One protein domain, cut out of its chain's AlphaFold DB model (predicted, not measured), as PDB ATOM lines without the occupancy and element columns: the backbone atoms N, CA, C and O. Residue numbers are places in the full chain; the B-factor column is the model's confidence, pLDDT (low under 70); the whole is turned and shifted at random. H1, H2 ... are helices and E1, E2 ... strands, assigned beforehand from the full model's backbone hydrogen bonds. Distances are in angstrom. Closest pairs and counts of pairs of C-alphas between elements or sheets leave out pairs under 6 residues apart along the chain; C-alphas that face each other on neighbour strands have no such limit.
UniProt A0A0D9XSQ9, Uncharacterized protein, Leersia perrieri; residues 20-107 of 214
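Overview. This is residues 20 to 107 of the 214 residues of an uncharacterized protein of Leersia perrieri (UniProt A0A0D9XSQ9). A strongly twisted wall of four strands has one helix, H1, packed over one face toward its E4 edge, making two layers. The 88 printed residues run H1, E1, E2, E3, E4; the sheet, E1 E2 E3 E4, is a meander, each strand the antiparallel neighbour of the one before. The class is mixed, with under half of the residues in named elements; the whole is compact, radius of gyration of the C-alphas 12.7 A, spanning 36 by 31 by 18 A.

Along the chain. E1 is residues 47 to 53, 18.2 A; E2 61 to 67, 19.1 A; E3 74 to 81, 22.9 A; E4 86 to 95, 25.5 A, ending at C-alpha 95 (-18.289, -43.417, -30.113). H1, residues 24 to 33, 14.1 A, begins at C-alpha 24 (-32.724, -38.321, -11.597).

Arrangement. Within hydrogen-bond range are N 49 and O 65, 2.8 A, in hairpin E1 and E2; N 64 and O 78, 2.8 A, in E2 and E3; N 77 and O 91, 2.8 A, in E3 and E4. E4 bends by 52 degrees at residue 89. H1 is on the sheet, over E3 and E4, at a height over the sheet of 9.3 A, slantwise to the strands; its closest C-alpha pair with E4 is Ile 26 and Val 90, 6.4 A. In H1 every O i to N i+4 pair is within hydrogen-bond range.

Size, cuts and confidence. The farthest C-alphas, Asp 38 and Gly 57, are 36.4 A apart. The printed part has no cut; H1 to E1 is a long link. pLDDT is under 70 at residues 37 to 45, 57 to 58 and 96 to 104.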
ATOM      1  N   ILE A  20     -22.279 -41.270  -4.991       87.75
ATOM      2  CA  ILE A  20     -23.686 -40.921  -4.842       87.75
ATOM      3  C   ILE A  20     -24.215 -40.380  -6.173       87.75
ATOM      4  O   ILE A  20     -23.677 -39.415  -6.728       87.75
ATOM      5  N   VAL A  21     -25.306 -40.980  -6.649       87.06
ATOM      6  CA  VAL A  21     -26.099 -40.522  -7.797       87.06
ATOM      7  C   VAL A  21     -27.504 -40.195  -7.293       87.06
ATOM      8  O   VAL A  21     -28.314 -41.088  -7.073       87.06
ATOM      9  N   ASP A  22     -27.782 -38.917  -7.050       85.12
ATOM     10  CA  ASP A  22     -29.063 -38.436  -6.506       85.12
ATOM     11  C   ASP A  22     -29.885 -37.616  -7.516       85.12
ATOM     12  O   ASP A  22     -31.088 -37.431  -7.332       85.12
ATOM     13  N   ASP A  23     -29.258 -37.145  -8.595       85.88
ATOM     14  CA  ASP A  23     -29.940 -36.440  -9.672       85.88
ATOM     15  C   ASP A  23     -30.636 -37.448 -10.614       85.88
ATOM     16  O   ASP A  23     -29.962 -38.258 -11.268       85.88
ATOM     17  N   PRO A  24     -31.978 -37.402 -10.740       84.44
ATOM     18  CA  PRO A  24     -32.724 -38.321 -11.597       84.44
ATOM     19  C   PRO A  24     -32.377 -38.172 -13.086       84.44
ATOM     20  O   PRO A  24     -32.467 -39.150 -13.829       84.44
ATOM     21  N   ALA A  25     -31.955 -36.988 -13.543       84.88
ATOM     22  CA  ALA A  25     -31.504 -36.792 -14.918       84.88
ATOM     23  C   ALA A  25     -30.164 -37.498 -15.164       84.88
ATOM     24  O   ALA A  25     -29.992 -38.148 -16.198       84.88
ATOM     25  N   ILE A  26     -29.240 -37.429 -14.199       85.12
ATOM     26  CA  ILE A  26     -27.958 -38.141 -14.267       85.12
ATOM     27  C   ILE A  26     -28.188 -39.653 -14.222       85.12
ATOM     28  O   ILE A  26     -27.635 -40.372 -15.056       85.12
ATOM     29  N   SER A  27     -29.053 -40.127 -13.317       83.81
ATOM     30  CA  SER A  27     -29.442 -41.543 -13.244       83.81
ATOM     31  C   SER A  27     -29.983 -42.037 -14.584       83.81
ATOM     32  O   SER A  27     -29.502 -43.035 -15.109       83.81
ATOM     33  N   HIS A  28     -30.901 -41.291 -15.205       83.56
ATOM     34  CA  HIS A  28     -31.466 -41.669 -16.500       83.56
ATOM     35  C   HIS A  28     -30.406 -41.752 -17.615       83.56
ATOM     36  O   HIS A  28     -30.467 -42.641 -18.470       83.56
ATOM     37  N   VAL A  29     -29.426 -40.840 -17.638       83.50
ATOM     38  CA  VAL A  29     -28.322 -40.869 -18.620       83.50
ATOM     39  C   VAL A  29     -27.419 -42.083 -18.393       83.50
ATOM     40  O   VAL A  29     -26.999 -42.729 -19.357       83.50
ATOM     41  N   LEU A  30     -27.138 -42.419 -17.137       83.56
ATOM     42  CA  LEU A  30     -26.355 -43.597 -16.773       83.56
ATOM     43  C   LEU A  30     -27.074 -44.913 -17.113       83.56
ATOM     44  O   LEU A  30     -26.453 -45.830 -17.657       83.56
ATOM     45  N   ASP A  31     -28.386 -44.979 -16.884       83.00
ATOM     46  CA  ASP A  31     -29.220 -46.123 -17.267       83.00
ATOM     47  C   ASP A  31     -29.255 -46.288 -18.792       83.00
ATOM     48  O   ASP A  31     -28.950 -47.356 -19.328       83.00
ATOM     49  N   SER A  32     -29.531 -45.201 -19.521       81.88
ATOM     50  CA  SER A  32     -29.581 -45.204 -20.992       81.88
ATOM     51  C   SER A  32     -28.231 -45.542 -21.634       81.88
ATOM     52  O   SER A  32     -28.177 -46.048 -22.755       81.88
ATOM     53  N   SER A  33     -27.126 -45.251 -20.945       75.19
ATOM     54  CA  SER A  33     -25.778 -45.598 -21.407       75.19
ATOM     55  C   SER A  33     -25.372 -47.034 -21.077       75.19
ATOM     56  O   SER A  33     -24.371 -47.521 -21.608       75.19
ATOM     57  N   GLY A  34     -26.148 -47.736 -20.244       76.81
ATOM     58  CA  GLY A  34     -25.812 -49.070 -19.757       76.81
ATOM     59  C   GLY A  34     -24.580 -49.083 -18.854       76.81
ATOM     60  O   GLY A  34     -23.885 -50.100 -18.810       76.81
ATOM     61  N   LEU A  35     -24.288 -47.951 -18.198       78.12
ATOM     62  CA  LEU A  35     -23.240 -47.823 -17.181       78.12
ATOM     63  C   LEU A  35     -23.727 -48.268 -15.795       78.12
ATOM     64  O   LEU A  35     -22.908 -48.601 -14.944       78.12
ATOM     65  N   LEU A  36     -25.043 -48.315 -15.580       76.00
ATOM     66  CA  LEU A  36     -25.659 -48.942 -14.412       76.00
ATOM     67  C   LEU A  36     -26.120 -50.360 -14.763       76.00
ATOM     68  O   LEU A  36     -26.609 -50.614 -15.867       76.00
ATOM     69  N   LEU A  37     -25.952 -51.288 -13.820       60.94
ATOM     70  CA  LEU A  37     -26.520 -52.633 -13.893       60.94
ATOM     71  C   LEU A  37     -27.553 -52.773 -12.766       60.94
ATOM     72  O   LEU A  37     -27.251 -52.478 -11.611       60.94
ATOM     73  N   ASP A  38     -28.767 -53.186 -13.132       55.25
ATOM     74  CA  ASP A  38     -29.865 -53.592 -12.242       55.25
ATOM     75  C   ASP A  38     -30.212 -52.630 -11.092       55.25
ATOM     76  O   ASP A  38     -30.176 -53.007  -9.923       55.25
ATOM     77  N   GLN A  39     -30.594 -51.386 -11.419       52.75
ATOM     78  CA  GLN A  39     -31.105 -50.372 -10.466       52.75
ATOM     79  C   GLN A  39     -30.161 -50.041  -9.294       52.75
ATOM     80  O   GLN A  39     -30.513 -49.270  -8.399       52.75
ATOM     81  N   GLN A  40     -28.952 -50.596  -9.292       52.88
ATOM     82  CA  GLN A  40     -27.965 -50.388  -8.258       52.88
ATOM     83  C   GLN A  40     -27.129 -49.181  -8.671       52.88
ATOM     84  O   GLN A  40     -26.368 -49.244  -9.631       52.88
ATOM     85  N   LEU A  41     -27.289 -48.083  -7.929       55.72
ATOM     86  CA  LEU A  41     -26.668 -46.757  -8.115       55.72
ATOM     87  C   LEU A  41     -25.122 -46.751  -8.109       55.72
ATOM     88  O   LEU A  41     -24.506 -45.692  -8.100       55.72
ATOM     89  N   ALA A  42     -24.487 -47.921  -8.100       56.84
ATOM     90  CA  ALA A  42     -23.053 -48.106  -7.981       56.84
ATOM     91  C   ALA A  42     -22.430 -48.391  -9.355       56.84
ATOM     92  O   ALA A  42     -22.834 -49.334 -10.040       56.84
ATOM     93  N   LEU A  43     -21.381 -47.647  -9.720       65.19
ATOM     94  CA  LEU A  43     -20.577 -47.812 -10.946       65.19
ATOM     95  C   LEU A  43     -19.676 -49.072 -10.898       65.19
ATOM     96  O   LEU A  43     -18.500 -49.033 -11.249       65.19
ATOM     97  N   HIS A  44     -20.209 -50.202 -10.429       64.69
ATOM     98  CA  HIS A  44     -19.458 -51.411 -10.070       64.69
ATOM     99  C   HIS A  44     -18.870 -52.166 -11.271       64.69
ATOM    100  O   HIS A  44     -17.840 -52.820 -11.136       64.69
ATOM    101  N   ASN A  45     -19.495 -52.052 -12.444       69.50
ATOM    102  CA  ASN A  45     -19.063 -52.719 -13.676       69.50
ATOM    103  C   ASN A  45     -18.541 -51.740 -14.734       69.50
ATOM    104  O   ASN A  45     -18.416 -52.099 -15.903       69.50
ATOM    105  N   VAL A  46     -18.233 -50.503 -14.342       76.19
ATOM    106  CA  VAL A  46     -17.730 -49.479 -15.257       76.19
ATOM    107  C   VAL A  46     -16.210 -49.481 -15.231       76.19
ATOM    108  O   VAL A  46     -15.584 -49.344 -14.182       76.19
ATOM    109  N   GLN A  47     -15.595 -49.588 -16.407       78.94
ATOM    110  CA  GLN A  47     -14.173 -49.317 -16.544       78.94
ATOM    111  C   GLN A  47     -13.963 -47.804 -16.480       78.94
ATOM    112  O   GLN A  47     -14.410 -47.078 -17.367       78.94
ATOM    113  N   ILE A  48     -13.260 -47.347 -15.448       83.00
ATOM    114  CA  ILE A  48     -12.915 -45.941 -15.245       83.00
ATOM    115  C   ILE A  48     -11.425 -45.742 -15.555       83.00
ATOM    116  O   ILE A  48     -10.592 -46.614 -15.317       83.00
ATOM    117  N   SER A  49     -11.065 -44.619 -16.162       80.88
ATOM    118  CA  SER A  49      -9.681 -44.315 -16.528       80.88
ATOM    119  C   SER A  49      -9.440 -42.813 -16.595       80.88
ATOM    120  O   SER A  49     -10.385 -42.025 -16.564       80.88
ATOM    121  N   GLN A  50      -8.161 -42.444 -16.693       82.56
ATOM    122  CA  GLN A  50      -7.695 -41.079 -16.949       82.56
ATOM    123  C   GLN A  50      -8.296 -40.033 -16.019       82.56
ATOM    124  O   GLN A  50      -9.076 -39.175 -16.440       82.56
ATOM    125  N   PRO A  51      -7.934 -40.102 -14.737       85.62
ATOM    126  CA  PRO A  51      -8.397 -39.100 -13.820       85.62
ATOM    127  C   PRO A  51      -7.756 -37.748 -14.151       85.62
ATOM    128  O   PRO A  51      -6.531 -37.624 -14.231       85.62
ATOM    129  N   ALA A  52      -8.586 -36.725 -14.324       85.50
ATOM    130  CA  ALA A  52      -8.139 -35.372 -14.608       85.50
ATOM    131  C   ALA A  52      -8.761 -34.389 -13.616       85.50
ATOM    132  O   ALA A  52      -9.978 -34.239 -13.542       85.50
ATOM    133  N   LEU A  53      -7.920 -33.714 -12.835       85.62
ATOM    134  CA  LEU A  53      -8.379 -32.735 -11.853       85.62
ATOM    135  C   LEU A  53      -8.949 -31.492 -12.549       85.62
ATOM    136  O   LEU A  53      -8.405 -31.028 -13.558       85.62
ATOM    137  N   SER A  54     -10.018 -30.923 -11.989       83.38
ATOM    138  CA  SER A  54     -10.555 -29.656 -12.476       83.38
ATOM    139  C   SER A  54      -9.496 -28.551 -12.417       83.38
ATOM    140  O   SER A  54      -8.755 -28.386 -11.445       83.38
ATOM    141  N   LEU A  55      -9.442 -27.746 -13.476       79.25
ATOM    142  CA  LEU A  55      -8.568 -26.574 -13.542       79.25
ATOM    143  C   LEU A  55      -9.267 -25.309 -13.017       79.25
ATOM    144  O   LEU A  55      -8.724 -24.203 -13.095       79.25
ATOM    145  N   ASN A  56     -10.485 -25.447 -12.483       71.31
ATOM    146  CA  ASN A  56     -11.310 -24.309 -12.100       71.31
ATOM    147  C   ASN A  56     -10.907 -23.675 -10.766       71.31
ATOM    148  O   ASN A  56     -11.353 -22.561 -10.491       71.31
ATOM    149  N   GLY A  57      -9.993 -24.294 -10.012       62.84
ATOM    150  CA  GLY A  57      -9.294 -23.700  -8.867       62.84
ATOM    151  C   GLY A  57     -10.104 -23.612  -7.570       62.84
ATOM    152  O   GLY A  57      -9.503 -23.397  -6.522       62.84
ATOM    153  N   GLY A  58     -11.427 -23.804  -7.627       68.00
ATOM    154  CA  GLY A  58     -12.317 -23.817  -6.459       68.00
ATOM    155  C   GLY A  58     -13.070 -25.129  -6.230       68.00
ATOM    156  O   GLY A  58     -13.654 -25.306  -5.168       68.00
ATOM    157  N   GLU A  59     -13.046 -26.050  -7.193       75.75
ATOM    158  CA  GLU A  59     -13.849 -27.274  -7.168       75.75
ATOM    159  C   GLU A  59     -12.935 -28.501  -7.086       75.75
ATOM    160  O   GLU A  59     -12.051 -28.686  -7.929       75.75
ATOM    161  N   GLU A  60     -13.174 -29.373  -6.105       86.44
ATOM    162  CA  GLU A  60     -12.498 -30.673  -5.945       86.44
ATOM    163  C   GLU A  60     -13.137 -31.734  -6.851       86.44
ATOM    164  O   GLU A  60     -13.404 -32.868  -6.458       86.44
ATOM    165  N   ILE A  61     -13.404 -31.325  -8.092       88.25
ATOM    166  CA  ILE A  61     -13.982 -32.174  -9.120       88.25
ATOM    167  C   ILE A  61     -12.858 -32.891  -9.854       88.25
ATOM    168  O   ILE A  61     -11.888 -32.272 -10.304       88.25
ATOM    169  N   VAL A  62     -13.021 -34.196 -10.014       88.56
ATOM    170  CA  VAL A  62     -12.191 -35.017 -10.885       88.56
ATOM    171  C   VAL A  62     -13.046 -35.548 -12.020       88.56
ATOM    172  O   VAL A  62     -14.140 -36.076 -11.817       88.56
ATOM    173  N   TYR A  63     -12.526 -35.392 -13.229       88.88
ATOM    174  CA  TYR A  63     -13.099 -35.966 -14.427       88.88
ATOM    175  C   TYR A  63     -12.518 -37.349 -14.668       88.88
ATOM    176  O   TYR A  63     -11.308 -37.538 -14.564       88.88
ATOM    177  N   PHE A  64     -13.375 -38.289 -15.039       88.12
ATOM    178  CA  PHE A  64     -12.972 -39.633 -15.409       88.12
ATOM    179  C   PHE A  64     -13.575 -40.039 -16.745       88.12
ATOM    180  O   PHE A  64     -14.711 -39.682 -17.061       88.12
ATOM    181  N   VAL A  65     -12.842 -40.854 -17.497       87.12
ATOM    182  CA  VAL A  65     -13.354 -41.533 -18.687       87.12
ATOM    183  C   VAL A  65     -13.928 -42.884 -18.272       87.12
ATOM    184  O   VAL A  65     -13.196 -43.755 -17.802       87.12
ATOM    185  N   ALA A  66     -15.228 -43.058 -18.474       86.75
ATOM    186  CA  ALA A  66     -15.989 -44.260 -18.177       86.75
ATOM    187  C   ALA A  66     -16.360 -45.034 -19.445       86.75
ATOM    188  O   ALA A  66     -16.737 -44.453 -20.469       86.75
ATOM    189  N   ARG A  67     -16.299 -46.364 -19.357       85.06
ATOM    190  CA  ARG A  67     -16.739 -47.309 -20.388       85.06
ATOM    191  C   ARG A  67     -17.509 -48.456 -19.752       85.06
ATOM    192  O   ARG A  67     -17.174 -48.898 -18.658       85.06
ATOM    193  N   LYS A  68     -18.495 -48.988 -20.475       81.94
ATOM    194  CA  LYS A  68     -19.295 -50.135 -20.020       81.94
ATOM    195  C   LYS A  68     -18.454 -51.392 -19.781       81.94
ATOM    196  O   LYS A  68     -18.736 -52.165 -18.882       81.94
ATOM    197  N   ASN A  69     -17.448 -51.623 -20.615       78.00
ATOM    198  CA  ASN A  69     -16.494 -52.716 -20.479       78.00
ATOM    199  C   ASN A  69     -15.179 -52.363 -21.186       78.00
ATOM    200  O   ASN A  69     -15.063 -51.322 -21.843       78.00
ATOM    201  N   TYR A  70     -14.187 -53.244 -21.049       74.62
ATOM    202  CA  TYR A  70     -12.888 -53.088 -21.697       74.62
ATOM    203  C   TYR A  70     -13.039 -52.868 -23.208       74.62
ATOM    204  O   TYR A  70     -13.670 -53.670 -23.893       74.62
ATOM    205  N   ARG A  71     -12.460 -51.769 -23.716       71.88
ATOM    206  CA  ARG A  71     -12.518 -51.348 -25.132       71.88
ATOM    207  C   ARG A  71     -13.936 -51.125 -25.687       71.88
ATOM    208  O   ARG A  71     -14.116 -51.138 -26.902       71.88
ATOM    209  N   HIS A  72     -14.936 -50.864 -24.838       78.88
ATOM    210  CA  HIS A  72     -16.259 -50.463 -25.325       78.88
ATOM    211  C   HIS A  72     -16.133 -49.245 -26.257       78.88
ATOM    212  O   HIS A  72     -15.457 -48.288 -25.872       78.88
ATOM    213  N   PRO A  73     -16.776 -49.219 -27.437       78.00
ATOM    214  CA  PRO A  73     -16.651 -48.091 -28.359       78.00
ATOM    215  C   PRO A  73     -17.233 -46.800 -27.771       78.00
ATOM    216  O   PRO A  73     -16.656 -45.733 -27.936       78.00
ATOM    217  N   GLY A  74     -18.342 -46.879 -27.036       82.31
ATOM    218  CA  GLY A  74     -18.892 -45.724 -26.325       82.31
ATOM    219  C   GLY A  74     -18.044 -45.349 -25.108       82.31
ATOM    220  O   GLY A  74     -17.729 -46.226 -24.297       82.31
ATOM    221  N   ALA A  75     -17.725 -44.061 -24.982       85.00
ATOM    222  CA  ALA A  75     -17.059 -43.476 -23.822       85.00
ATOM    223  C   ALA A  75     -17.874 -42.312 -23.240       85.00
ATOM    224  O   ALA A  75     -18.473 -41.514 -23.973       85.00
ATOM    225  N   TRP A  76     -17.851 -42.194 -21.916       88.38
ATOM    226  CA  TRP A  76     -18.532 -41.152 -21.152       88.38
ATOM    227  C   TRP A  76     -17.538 -40.419 -20.261       88.38
ATOM    228  O   TRP A  76     -16.606 -41.028 -19.747       88.38
ATOM    229  N   ILE A  77     -17.739 -39.120 -20.073       89.25
ATOM    230  CA  ILE A  77     -17.019 -38.341 -19.071       89.25
ATOM    231  C   ILE A  77     -17.893 -38.241 -17.831       89.25
ATOM    232  O   ILE A  77     -19.031 -37.777 -17.916       89.25
ATOM    233  N   LEU A  78     -17.343 -38.657 -16.696       90.12
ATOM    234  CA  LEU A  78     -17.931 -38.499 -15.372       90.12
ATOM    235  C   LEU A  78     -17.237 -37.336 -14.673       90.12
ATOM    236  O   LEU A  78     -16.013 -37.322 -14.606       90.12
ATOM    237  N   ALA A  79     -17.996 -36.386 -14.140       91.12
ATOM    238  CA  ALA A  79     -17.486 -35.346 -13.255       91.12
ATOM    239  C   ALA A  79     -17.876 -35.697 -11.818       91.12
ATOM    240  O   ALA A  79     -19.059 -35.660 -11.478       91.12
ATOM    241  N   VAL A  80     -16.899 -36.052 -10.987       89.75
ATOM    242  CA  VAL A  80     -17.128 -36.488  -9.605       89.75
ATOM    243  C   VAL A  80     -16.580 -35.444  -8.649       89.75
ATOM    244  O   VAL A  80     -15.406 -35.089  -8.714       89.75
ATOM    245  N   ASP A  81     -17.433 -34.965  -7.754       90.62
ATOM    246  CA  ASP A  81     -17.039 -34.171  -6.601       90.62
ATOM    247  C   ASP A  81     -16.410 -35.100  -5.558       90.62
ATOM    248  O   ASP A  81     -17.110 -35.860  -4.883       90.62
ATOM    249  N   MET A  82     -15.083 -35.051  -5.442       88.38
ATOM    250  CA  MET A  82     -14.322 -35.934  -4.555       88.38
ATOM    251  C   MET A  82     -14.533 -35.608  -3.076       88.38
ATOM    252  O   MET A  82     -14.360 -36.487  -2.235       88.38
ATOM    253  N   LYS A  83     -14.939 -34.375  -2.755       88.94
ATOM    254  CA  LYS A  83     -15.199 -33.943  -1.378       88.94
ATOM    255  C   LYS A  83     -16.471 -34.566  -0.828       88.94
ATOM    256  O   LYS A  83     -16.515 -34.993   0.322       88.94
ATOM    257  N   ASN A  84     -17.508 -34.576  -1.661       88.81
ATOM    258  CA  ASN A  84     -18.837 -35.058  -1.296       88.81
ATOM    259  C   ASN A  84     -19.112 -36.486  -1.793       88.81
ATOM    260  O   ASN A  84     -20.176 -37.029  -1.513       88.81
ATOM    261  N   GLY A  85     -18.186 -37.077  -2.556       88.06
ATOM    262  CA  GLY A  85     -18.359 -38.392  -3.170       88.06
ATOM    263  C   GLY A  85     -19.521 -38.444  -4.163       88.06
ATOM    264  O   GLY A  85     -20.153 -39.484  -4.309       88.06
ATOM    265  N   LYS A  86     -19.854 -37.324  -4.811       90.06
ATOM    266  CA  LYS A  86     -21.089 -37.176  -5.593       90.06
ATOM    267  C   LYS A  86     -20.804 -37.001  -7.078       90.06
ATOM    268  O   LYS A  86     -19.937 -36.221  -7.471       90.06
ATOM    269  N   LEU A  87     -21.584 -37.677  -7.915       89.75
ATOM    270  CA  LEU A  87     -21.540 -37.482  -9.358       89.75
ATOM    271  C   LEU A  87     -22.272 -36.185  -9.736       89.75
ATOM    272  O   LEU A  87     -23.485 -36.078  -9.583       89.75
ATOM    273  N   GLN A  88     -21.520 -35.197 -10.215       89.88
ATOM    274  CA  GLN A  88     -22.031 -33.871 -10.584       89.88
ATOM    275  C   GLN A  88     -22.596 -33.846 -12.001       89.88
ATOM    276  O   GLN A  88     -23.562 -33.140 -12.274       89.88
ATOM    277  N   ALA A  89     -21.968 -34.572 -12.924       88.31
ATOM    278  CA  ALA A  89     -22.399 -34.580 -14.312       88.31
ATOM    279  C   ALA A  89     -21.854 -35.786 -15.077       88.31
ATOM    280  O   ALA A  89     -20.791 -36.330 -14.765       88.31
ATOM    281  N   VAL A  90     -22.592 -36.169 -16.119       88.06
ATOM    282  CA  VAL A  90     -22.244 -37.249 -17.043       88.06
ATOM    283  C   VAL A  90     -22.519 -36.775 -18.453       88.06
ATOM    284  O   VAL A  90     -23.599 -36.260 -18.733       88.06
ATOM    285  N   ASN A  91     -21.563 -36.971 -19.356       86.88
ATOM    286  CA  ASN A  91     -21.793 -36.687 -20.764       86.88
ATOM    287  C   ASN A  91     -21.134 -37.726 -21.666       86.88
ATOM    288  O   ASN A  91     -20.068 -38.256 -21.349       86.88
ATOM    289  N   LYS A  92     -21.753 -38.012 -22.810       85.81
ATOM    290  CA  LYS A  92     -21.162 -38.888 -23.819       85.81
ATOM    291  C   LYS A  92     -20.001 -38.146 -24.482       85.81
ATOM    292  O   LYS A  92     -20.193 -37.080 -25.056       85.81
ATOM    293  N   PHE A  93     -18.801 -38.713 -24.405       78.56
ATOM    294  CA  PHE A  93     -17.616 -38.144 -25.046       78.56
ATOM    295  C   PHE A  93     -17.590 -38.452 -26.547       78.56
ATOM    296  O   PHE A  93     -17.194 -37.617 -27.355       78.56
ATOM    297  N   GLY A  94     -18.045 -39.648 -26.926       74.38
ATOM    298  CA  GLY A  94     -18.139 -40.071 -28.318       74.38
ATOM    299  C   GLY A  94     -18.186 -41.587 -28.470       74.38
ATOM    300  O   GLY A  94     -17.981 -42.330 -27.509       74.38
ATOM    301  N   ASP A  95     -18.459 -42.026 -29.699       72.12
ATOM    302  CA  ASP A  95     -18.289 -43.417 -30.113       72.12
ATOM    303  C   ASP A  95     -16.936 -43.547 -30.807       72.12
ATOM    304  O   ASP A  95     -16.686 -42.980 -31.876       72.12
ATOM    305  N   GLN A  96     -16.041 -44.283 -30.174       65.50
ATOM    306  CA  GLN A  96     -14.733 -44.581 -30.696       65.50
ATOM    307  C   GLN A  96     -14.851 -45.593 -31.839       65.50
ATOM    308  O   GLN A  96     -15.264 -46.734 -31.647       65.50
ATOM    309  N   ARG A  97     -14.480 -45.159 -33.048       57.25
ATOM    310  CA  ARG A  97     -14.588 -45.968 -34.275       57.25
ATOM    311  C   ARG A  97     -13.442 -46.969 -34.456       57.25
ATOM    312  O   ARG A  97     -13.589 -47.904 -35.232       57.25
ATOM    313  N   GLN A  98     -12.319 -46.777 -33.763       56.00
ATOM    314  CA  GLN A  98     -11.156 -47.669 -33.794       56.00
ATOM    315  C   GLN A  98     -10.782 -48.068 -32.371       56.00
ATOM    316  O   GLN A  98     -10.461 -47.198 -31.572       56.00
ATOM    317  N   LEU A  99     -10.825 -49.365 -32.059       51.97
ATOM    318  CA  LEU A  99     -10.662 -49.929 -30.709       51.97
ATOM    319  C   LEU A  99      -9.285 -49.666 -30.066       51.97
ATOM    320  O   LEU A  99      -9.147 -49.846 -28.857       51.97
ATOM    321  N   ASP A 100      -8.299 -49.223 -30.852       51.16
ATOM    322  CA  ASP A 100      -6.895 -49.092 -30.439       51.16
ATOM    323  C   ASP A 100      -6.453 -47.650 -30.139       51.16
ATOM    324  O   ASP A 100      -5.314 -47.424 -29.739       51.16
ATOM    325  N   SER A 101      -7.327 -46.654 -30.306       56.56
ATOM    326  CA  SER A 101      -7.008 -45.285 -29.874       56.56
ATOM    327  C   SER A 101      -7.244 -45.113 -28.368       56.56
ATOM    328  O   SER A 101      -8.179 -45.655 -27.783       56.56
ATOM    329  N   GLU A 102      -6.417 -44.336 -27.688       63.34
ATOM    330  CA  GLU A 102      -6.736 -43.947 -26.320       63.34
ATOM    331  C   GLU A 102      -7.721 -42.767 -26.371       63.34
ATOM    332  O   GLU A 102      -7.466 -41.766 -27.041       63.34
ATOM    333  N   VAL A 103      -8.884 -42.872 -25.715       64.62
ATOM    334  CA  VAL A 103      -9.739 -41.691 -25.497       64.62
ATOM    335  C   VAL A 103      -9.044 -40.874 -24.434       64.62
ATOM    336  O   VAL A 103      -9.014 -41.337 -23.307       64.62
ATOM    337  N   ILE A 104      -8.475 -39.721 -24.796       68.44
ATOM    338  CA  ILE A 104      -7.782 -38.824 -23.868       68.44
ATOM    339  C   ILE A 104      -8.687 -37.640 -23.530       68.44
ATOM    340  O   ILE A 104      -8.986 -36.822 -24.405       68.44
ATOM    341  N   TYR A 105      -9.116 -37.533 -22.270       71.75
ATOM    342  CA  TYR A 105      -9.840 -36.354 -21.787       71.75
ATOM    343  C   TYR A 105      -8.892 -35.357 -21.111       71.75
ATOM    344  O   TYR A 105      -8.380 -35.599 -20.020       71.75
ATOM    345  N   CYS A 106      -8.702 -34.200 -21.747       75.31
ATOM    346  CA  CYS A 106      -7.914 -33.094 -21.206       75.31
ATOM    347  C   CYS A 106      -8.843 -31.933 -20.815       75.31
ATOM    348  O   CYS A 106      -9.290 -31.201 -21.706       75.31
ATOM    349  N   PRO A 107      -9.147 -31.724 -19.519       73.31
ATOM    350  CA  PRO A 107      -9.911 -30.559 -19.095       73.31
ATOM    351  C   PRO A 107      -9.136 -29.280 -19.430       73.31
ATOM    352  O   PRO A 107      -7.910 -29.225 -19.335       73.31
TER     353      PRO A 107